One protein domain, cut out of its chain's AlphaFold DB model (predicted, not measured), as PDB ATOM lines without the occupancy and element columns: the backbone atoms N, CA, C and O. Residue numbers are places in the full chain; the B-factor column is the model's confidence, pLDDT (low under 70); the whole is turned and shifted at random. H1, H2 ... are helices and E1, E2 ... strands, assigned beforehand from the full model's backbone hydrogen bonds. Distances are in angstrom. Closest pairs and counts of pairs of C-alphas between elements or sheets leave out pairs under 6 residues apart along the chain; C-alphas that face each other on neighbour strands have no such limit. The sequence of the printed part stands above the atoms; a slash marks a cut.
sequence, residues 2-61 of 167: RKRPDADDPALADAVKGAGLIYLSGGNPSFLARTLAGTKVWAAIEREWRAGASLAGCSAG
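This is residues 2 to 61 of the 167 residues of the protein "Unannotated protein" of freshwater metagenome (UniProt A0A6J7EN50). Four helices and a two-strand ribbon form a small ring: E1 and E2 make one side, short H1 and H2 the opposite side, with H3 and H4 between. The 60 printed residues include, in order, H1, H2, E1, H3, H4, E2; the class is mixed and the sheet parallel. It is compact, radius of gyration of the C-alphas 10.9 A, spanning 27 by 24 by 15 A.

Find C-alpha 4 at (-33.140, 10.345, 6.323), where H1 (4 to 8, 7.4 A) begins. Next come H2 (10 to 14, 6.0 A), E1 (21 to 24, 10.0 A), H3 (29 to 36, 10.7 A), H4 (40 to 50, 15.4 A) and E2 (54 to 57, 10.3 A), ending at C-alpha 57 (-37.458, 7.682, -11.654).

H1 touches H3, closest C-alphas Arg 4 and Thr 35, 4.3 A. H2 touches H4, closest C-alphas Ala 13 and Val 41, 4.3 A. E1, H3 H4, E2 form a strand-helix-strand unit, parallel neighbours with helices between, its crossover right-handed; N 22 and O 54 are 2.8 A apart. Every O i to N i+4 pair is within hydrogen-bond range in H2, H3 and H4; in H1 0 of 1, but 2 of 2 O i to N i+3.

The printed part has no cut and no long link; no printed residue is under 70 in pLDDT.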
ATOM      1  N   ARG A   2     -32.318  16.098   2.481       88.50
ATOM      2  CA  ARG A   2     -30.844  16.006   2.495       88.50
ATOM      3  C   ARG A   2     -30.326  14.907   3.425       88.50
ATOM      4  O   ARG A   2     -29.164  14.534   3.318       88.50
ATOM      5  N   LYS A   3     -31.171  14.390   4.321       92.38
ATOM      6  CA  LYS A   3     -30.882  13.285   5.248       92.38
ATOM      7  C   LYS A   3     -32.158  12.490   5.538       92.38
ATOM      8  O   LYS A   3     -33.254  13.021   5.390       92.38
ATOM      9  N   ARG A   4     -32.013  11.242   5.997       93.94
ATOM     10  CA  ARG A   4     -33.140  10.345   6.323       93.94
ATOM     11  C   ARG A   4     -34.197  10.966   7.253       93.94
ATOM     12  O   ARG A   4     -35.360  10.864   6.898       93.94
ATOM     13  N   PRO A   5     -33.850  11.670   8.354       96.44
ATOM     14  CA  PRO A   5     -34.864  12.278   9.219       96.44
ATOM     15  C   PRO A   5     -35.793  13.275   8.518       96.44
ATOM     16  O   PRO A   5     -36.929  13.438   8.946       96.44
ATOM     17  N   ASP A   6     -35.344  13.921   7.434       95.44
ATOM     18  CA  ASP A   6     -36.204  14.831   6.672       95.44
ATOM     19  C   ASP A   6     -37.371  14.060   6.027       95.44
ATOM     20  O   ASP A   6     -38.454  14.602   5.875       95.44
ATOM     21  N   ALA A   7     -37.184  12.785   5.665       96.56
ATOM     22  CA  ALA A   7     -38.218  11.962   5.038       96.56
ATOM     23  C   ALA A   7     -39.324  11.501   6.016       96.56
ATOM     24  O   ALA A   7     -40.331  10.938   5.587       96.56
ATOM     25  N   ASP A   8     -39.172  11.778   7.315       97.75
ATOM     26  CA  ASP A   8     -40.204  11.575   8.339       97.75
ATOM     27  C   ASP A   8     -40.902  12.877   8.772       97.75
ATOM     28  O   ASP A   8     -41.764  12.853   9.665       97.75
ATOM     29  N   ASP A   9     -40.566  13.999   8.125       97.50
ATOM     30  CA  ASP A   9     -41.257  15.276   8.285       97.50
ATOM     31  C   ASP A   9     -42.701  15.159   7.751       97.50
ATOM     32  O   ASP A   9     -42.900  14.926   6.550       97.50
ATOM     33  N   PRO A  10     -43.729  15.320   8.609       97.19
ATOM     34  CA  PRO A  10     -45.122  15.284   8.181       97.19
ATOM     35  C   PRO A  10     -45.444  16.298   7.082       97.19
ATOM     36  O   PRO A  10     -46.232  15.978   6.200       97.19
ATOM     37  N   ALA A  11     -44.811  17.476   7.082       97.50
ATOM     38  CA  ALA A  11     -45.074  18.504   6.078       97.50
ATOM     39  C   ALA A  11     -44.622  18.062   4.679       97.50
ATOM     40  O   ALA A  11     -45.303  18.330   3.690       97.50
ATOM     41  N   LEU A  12     -43.501  17.336   4.585       97.00
ATOM     42  CA  LEU A  12     -43.045  16.771   3.314       97.00
ATOM     43  C   LEU A  12     -43.926  15.607   2.861       97.00
ATOM     44  O   LEU A  12     -44.185  15.485   1.668       97.00
ATOM     45  N   ALA A  13     -44.404  14.772   3.786       97.62
ATOM     46  CA  ALA A  13     -45.340  13.697   3.457       97.62
ATOM     47  C   ALA A  13     -46.702  14.247   2.993       97.62
ATOM     48  O   ALA A  13     -47.300  13.718   2.056       97.62
ATOM     49  N   ASP A  14     -47.174  15.330   3.614       97.88
ATOM     50  CA  ASP A  14     -48.408  16.016   3.234       97.88
ATOM     51  C   ASP A  14     -48.296  16.696   1.869       97.88
ATOM     52  O   ASP A  14     -49.259  16.669   1.108       97.88
ATOM     53  N   ALA A  15     -47.120  17.217   1.510       97.06
ATOM     54  CA  ALA A  15     -46.876  17.812   0.196       97.06
ATOM     55  C   ALA A  15     -47.003  16.817  -0.976       97.06
ATOM     56  O   ALA A  15     -47.118  17.243  -2.123       97.06
ATOM     57  N   VAL A  16     -46.980  15.505  -0.710       97.75
ATOM     58  CA  VAL A  16     -47.188  14.467  -1.733       97.75
ATOM     59  C   VAL A  16     -48.677  14.269  -2.044       97.75
ATOM     60  O   VAL A  16     -49.009  13.824  -3.138       97.75
ATOM     61  N   LYS A  17     -49.586  14.603  -1.116       95.75
ATOM     62  CA  LYS A  17     -51.030  14.344  -1.255       95.75
ATOM     63  C   LYS A  17     -51.609  15.007  -2.506       95.75
ATOM     64  O   LYS A  17     -51.425  16.204  -2.716       95.75
ATOM     65  N   GLY A  18     -52.359  14.242  -3.298       94.88
ATOM     66  CA  GLY A  18     -52.997  14.732  -4.519       94.88
ATOM     67  C   GLY A  18     -52.032  14.956  -5.686       94.88
ATOM     68  O   GLY A  18     -52.421  15.561  -6.685       94.88
ATOM     69  N   ALA A  19     -50.780  14.498  -5.587       97.62
ATOM     70  CA  ALA A  19     -49.849  14.548  -6.705       97.62
ATOM     71  C   ALA A  19     -50.358  13.681  -7.866       97.62
ATOM     72  O   ALA A  19     -50.646  12.505  -7.687       97.62
ATOM     73  N   GLY A  20     -50.409  14.238  -9.081       96.88
ATOM     74  CA  GLY A  20     -50.669  13.454 -10.299       96.88
ATOM     75  C   GLY A  20     -49.424  12.733 -10.835       96.88
ATOM     76  O   GLY A  20     -49.531  11.727 -11.533       96.88
ATOM     77  N   LEU A  21     -48.234  13.238 -10.494       97.38
ATOM     78  CA  LEU A  21     -46.938  12.668 -10.852       97.38
ATOM     79  C   LEU A  21     -45.956  12.850  -9.697       97.38
ATOM     80  O   LEU A  21     -45.769  13.955  -9.188       97.38
ATOM     81  N   ILE A  22     -45.268  11.770  -9.358       98.38
ATOM     82  CA  ILE A  22     -44.167  11.730  -8.406       98.38
ATOM     83  C   ILE A  22     -42.913  11.319  -9.174       98.38
ATOM     84  O   ILE A  22     -42.877  10.274  -9.824       98.38
ATOM     85  N   TYR A  23     -41.877  12.152  -9.108       98.12
ATOM     86  CA  TYR A  23     -40.656  11.967  -9.886       98.12
ATOM     87  C   TYR A  23     -39.419  11.916  -8.988       98.12
ATOM     88  O   TYR A  23     -39.076  12.893  -8.320       98.12
ATOM     89  N   LEU A  24     -38.718  10.782  -9.000       97.88
ATOM     90  CA  LEU A  24     -37.460  10.581  -8.290       97.88
ATOM     91  C   LEU A  24     -36.283  10.930  -9.211       97.88
ATOM     92  O   LEU A  24     -35.989  10.224 -10.178       97.88
ATOM     93  N   SER A  25     -35.598  12.034  -8.924       95.19
ATOM     94  CA  SER A  25     -34.478  12.509  -9.742       95.19
ATOM     95  C   SER A  25     -33.215  11.641  -9.619       95.19
ATOM     96  O   SER A  25     -33.111  10.752  -8.771       95.19
ATOM     97  N   GLY A  26     -32.204  11.962 -10.434       91.69
ATOM     98  CA  GLY A  26     -30.856  11.403 -10.318       91.69
ATOM     99  C   GLY A  26     -30.119  11.819  -9.034       91.69
ATOM    100  O   GLY A  26     -30.610  12.622  -8.239       91.69
ATOM    101  N   GLY A  27     -28.916  11.269  -8.835       92.44
ATOM    102  CA  GLY A  27     -28.095  11.495  -7.644       92.44
ATOM    103  C   GLY A  27     -27.396  10.218  -7.179       92.44
ATOM    104  O   GLY A  27     -26.820   9.492  -7.985       92.44
ATOM    105  N   ASN A  28     -27.447   9.938  -5.876       93.50
ATOM    106  CA  ASN A  28     -26.929   8.694  -5.306       93.50
ATOM    107  C   ASN A  28     -28.092   7.713  -5.042       93.50
ATOM    108  O   ASN A  28     -28.927   8.005  -4.183       93.50
ATOM    109  N   PRO A  29     -28.151   6.560  -5.737       94.50
ATOM    110  CA  PRO A  29     -29.285   5.643  -5.641       94.50
ATOM    111  C   PRO A  29     -29.370   4.950  -4.279       94.50
ATOM    112  O   PRO A  29     -30.457   4.839  -3.719       94.50
ATOM    113  N   SER A  30     -28.235   4.556  -3.693       94.56
ATOM    114  CA  SER A  30     -28.215   3.910  -2.377       94.56
ATOM    115  C   SER A  30     -28.647   4.879  -1.279       94.56
ATOM    116  O   SER A  30     -29.369   4.497  -0.362       94.56
ATOM    117  N   PHE A  31     -28.231   6.144  -1.376       95.12
ATOM    118  CA  PHE A  31     -28.688   7.195  -0.471       95.12
ATOM    119  C   PHE A  31     -30.190   7.443  -0.617       95.12
ATOM    120  O   PHE A  31     -30.873   7.550   0.397       95.12
ATOM    121  N   LEU A  32     -30.706   7.514  -1.848       96.62
ATOM    122  CA  LEU A  32     -32.128   7.724  -2.118       96.62
ATOM    123  C   LEU A  32     -32.982   6.595  -1.524       96.62
ATOM    124  O   LEU A  32     -33.871   6.877  -0.721       96.62
ATOM    125  N   ALA A  33     -32.662   5.337  -1.847       96.75
ATOM    126  CA  ALA A  33     -33.372   4.167  -1.332       96.75
ATOM    127  C   ALA A  33     -33.339   4.125   0.206       96.75
ATOM    128  O   ALA A  33     -34.386   4.093   0.849       96.75
ATOM    129  N   ARG A  34     -32.152   4.268   0.815       95.75
ATOM    130  CA  ARG A  34     -31.998   4.314   2.282       95.75
ATOM    131  C   ARG A  34     -32.636   5.531   2.940       95.75
ATOM    132  O   ARG A  34     -32.891   5.487   4.136       95.75
ATOM    133  N   THR A  35     -32.828   6.638   2.236       97.38
ATOM    134  CA  THR A  35     -33.456   7.841   2.803       97.38
ATOM    135  C   THR A  35     -34.967   7.692   2.831       97.38
ATOM    136  O   THR A  35     -35.578   8.091   3.810       97.38
ATOM    137  N   LEU A  36     -35.552   7.094   1.793       98.00
ATOM    138  CA  LEU A  36     -36.999   6.968   1.645       98.00
ATOM    139  C   LEU A  36     -37.569   5.705   2.300       98.00
ATOM    140  O   LEU A  36     -38.619   5.785   2.930       98.00
ATOM    141  N   ALA A  37     -36.898   4.555   2.199       97.50
ATOM    142  CA  ALA A  37     -37.458   3.272   2.627       97.50
ATOM    143  C   ALA A  37     -37.989   3.310   4.072       97.50
ATOM    144  O   ALA A  37     -37.259   3.667   5.001       97.50
ATOM    145  N   GLY A  38     -39.258   2.943   4.264       97.12
ATOM    146  CA  GLY A  38     -39.905   2.893   5.581       97.12
ATOM    147  C   GLY A  38     -40.122   4.250   6.265       97.12
ATOM    148  O   GLY A  38     -40.244   4.283   7.485       97.12
ATOM    149  N   THR A  39     -40.126   5.358   5.519       98.31
ATOM    150  CA  THR A  39     -40.392   6.710   6.055       98.31
ATOM    151  C   THR A  39     -41.788   7.206   5.687       98.31
ATOM    152  O   THR A  39     -42.426   6.679   4.769       98.31
ATOM    153  N   LYS A  40     -42.269   8.255   6.365       98.31
ATOM    154  CA  LYS A  40     -43.589   8.850   6.074       98.31
ATOM    155  C   LYS A  40     -43.719   9.373   4.647       98.31
ATOM    156  O   LYS A  40     -44.780   9.217   4.046       98.31
ATOM    157  N   VAL A  41     -42.665   9.981   4.100       98.44
ATOM    158  CA  VAL A  41     -42.675  10.468   2.714       98.44
ATOM    159  C   VAL A  41     -42.829   9.302   1.741       98.44
ATOM    160  O   VAL A  41     -43.635   9.392   0.820       98.44
ATOM    161  N   TRP A  42     -42.125   8.188   1.957       98.19
ATOM    162  CA  TRP A  42     -42.284   7.012   1.098       98.19
ATOM    163  C   TRP A  42     -43.680   6.399   1.201       98.19
ATOM    164  O   TRP A  42     -44.309   6.163   0.176       98.19
ATOM    165  N   ALA A  43     -44.217   6.253   2.414       98.25
ATOM    166  CA  ALA A  43     -45.584   5.772   2.606       98.25
ATOM    167  C   ALA A  43     -46.625   6.678   1.918       98.25
ATOM    168  O   ALA A  43     -47.627   6.194   1.389       98.25
ATOM    169  N   ALA A  44     -46.396   7.995   1.898       98.31
ATOM    170  CA  ALA A  44     -47.233   8.922   1.145       98.31
ATOM    171  C   ALA A  44     -47.105   8.716  -0.369       98.31
ATOM    172  O   ALA A  44     -48.126   8.648  -1.044       98.31
ATOM    173  N   ILE A  45     -45.884   8.551  -0.886       98.38
ATOM    174  CA  ILE A  45     -45.638   8.269  -2.306       98.38
ATOM    175  C   ILE A  45     -46.335   6.980  -2.745       98.38
ATOM    176  O   ILE A  45     -47.045   6.994  -3.747       98.38
ATOM    177  N   GLU A  46     -46.177   5.891  -1.989       97.50
ATOM    178  CA  GLU A  46     -46.825   4.614  -2.300       97.50
ATOM    179  C   GLU A  46     -48.343   4.741  -2.323       97.50
ATOM    180  O   GLU A  46     -48.985   4.218  -3.230       97.50
ATOM    181  N   ARG A  47     -48.917   5.451  -1.347       97.00
ATOM    182  CA  ARG A  47     -50.362   5.667  -1.282       97.00
ATOM    183  C   ARG A  47     -50.871   6.405  -2.518       97.00
ATOM    184  O   ARG A  47     -51.827   5.941  -3.125       97.00
ATOM    185  N   GLU A  48     -50.269   7.536  -2.879       97.38
ATOM    186  CA  GLU A  48     -50.738   8.321  -4.030       97.38
ATOM    187  C   GLU A  48     -50.518   7.575  -5.353       97.38
ATOM    188  O   GLU A  48     -51.399   7.576  -6.209       97.38
ATOM    189  N   TRP A  49     -49.385   6.880  -5.508       96.12
ATOM    190  CA  TRP A  49     -49.118   6.045  -6.683       96.12
ATOM    191  C   TRP A  49     -50.165   4.936  -6.845       96.12
ATOM    192  O   TRP A  49     -50.765   4.808  -7.910       96.12
ATOM    193  N   ARG A  50     -50.470   4.194  -5.773       93.56
ATOM    194  CA  ARG A  50     -51.525   3.163  -5.781       93.56
ATOM    195  C   ARG A  50     -52.925   3.747  -5.983       93.56
ATOM    196  O   ARG A  50     -53.806   3.054  -6.476       93.56
ATOM    197  N   ALA A  51     -53.131   5.019  -5.639       94.06
ATOM    198  CA  ALA A  51     -54.372   5.745  -5.900       94.06
ATOM    199  C   ALA A  51     -54.473   6.300  -7.339       94.06
ATOM    200  O   ALA A  51     -55.468   6.945  -7.667       94.06
ATOM    201  N   GLY A  52     -53.476   6.051  -8.198       93.56
ATOM    202  CA  GLY A  52     -53.495   6.400  -9.621       93.56
ATOM    203  C   GLY A  52     -52.516   7.501 -10.036       93.56
ATOM    204  O   GLY A  52     -52.484   7.862 -11.213       93.56
ATOM    205  N   ALA A  53     -51.700   8.035  -9.120       96.56
ATOM    206  CA  ALA A  53     -50.617   8.937  -9.501       96.56
ATOM    207  C   ALA A  53     -49.556   8.197 -10.327       96.56
ATOM    208  O   ALA A  53     -49.252   7.033 -10.083       96.56
ATOM    209  N   SER A  54     -48.917   8.884 -11.271       97.00
ATOM    210  CA  SER A  54     -47.742   8.334 -11.954       97.00
ATOM    211  C   SER A  54     -46.522   8.355 -11.030       97.00
ATOM    212  O   SER A  54     -46.273   9.353 -10.355       97.00
ATOM    213  N   LEU A  55     -45.716   7.292 -11.044       97.75
ATOM    214  CA  LEU A  55     -44.435   7.223 -10.339       97.75
ATOM    215  C   LEU A  55     -43.315   6.959 -11.341       97.75
ATOM    216  O   LEU A  55     -43.326   5.957 -12.053       97.75
ATOM    217  N   ALA A  56     -42.340   7.860 -11.391       98.00
ATOM    218  CA  ALA A  56     -41.214   7.769 -12.307       98.00
ATOM    219  C   ALA A  56     -39.889   8.020 -11.586       98.00
ATOM    220  O   ALA A  56     -39.822   8.718 -10.574       98.00
ATOM    221  N   GLY A  57     -38.811   7.468 -12.139       97.56
ATOM    222  CA  GLY A  57     -37.458   7.682 -11.654       97.56
ATOM    223  C   GLY A  57     -36.482   7.866 -12.809       97.56
ATOM    224  O   GLY A  57     -36.584   7.179 -13.821       97.56
ATOM    225  N   CYS A  58     -35.517   8.771 -12.657       96.06
ATOM    226  CA  CYS A  58     -34.421   8.951 -13.606       96.06
ATOM    227  C   CYS A  58     -33.088   8.616 -12.951       96.06
ATOM    228  O   CYS A  58     -32.821   9.025 -11.819       96.06
ATOM    229  N   SER A  59     -32.235   7.890 -13.676       94.69
ATOM    230  CA  SER A  59     -30.900   7.512 -13.217       94.69
ATOM    231  C   SER A  59     -30.962   6.836 -11.840       94.69
ATOM    232  O   SER A  59     -31.531   5.751 -11.717       94.69
ATOM    233  N   ALA A  60     -30.468   7.490 -10.786       95.31
ATOM    234  CA  ALA A  60     -30.558   6.994  -9.418       95.31
ATOM    235  C   ALA A  60     -31.991   6.682  -8.948       95.31
ATOM    236  O   ALA A  60     -32.196   5.696  -8.244       95.31
ATOM    237  N   GLY A  61     -32.978   7.486  -9.356       97.50
ATOM    238  CA  GLY A  61     -34.386   7.228  -9.068       97.50
ATOM    239  C   GLY A  61     -34.894   5.948  -9.724       97.50
ATOM    240  O   GLY A  61     -35.584   5.171  -9.078       97.50
TER     241      GLY A  61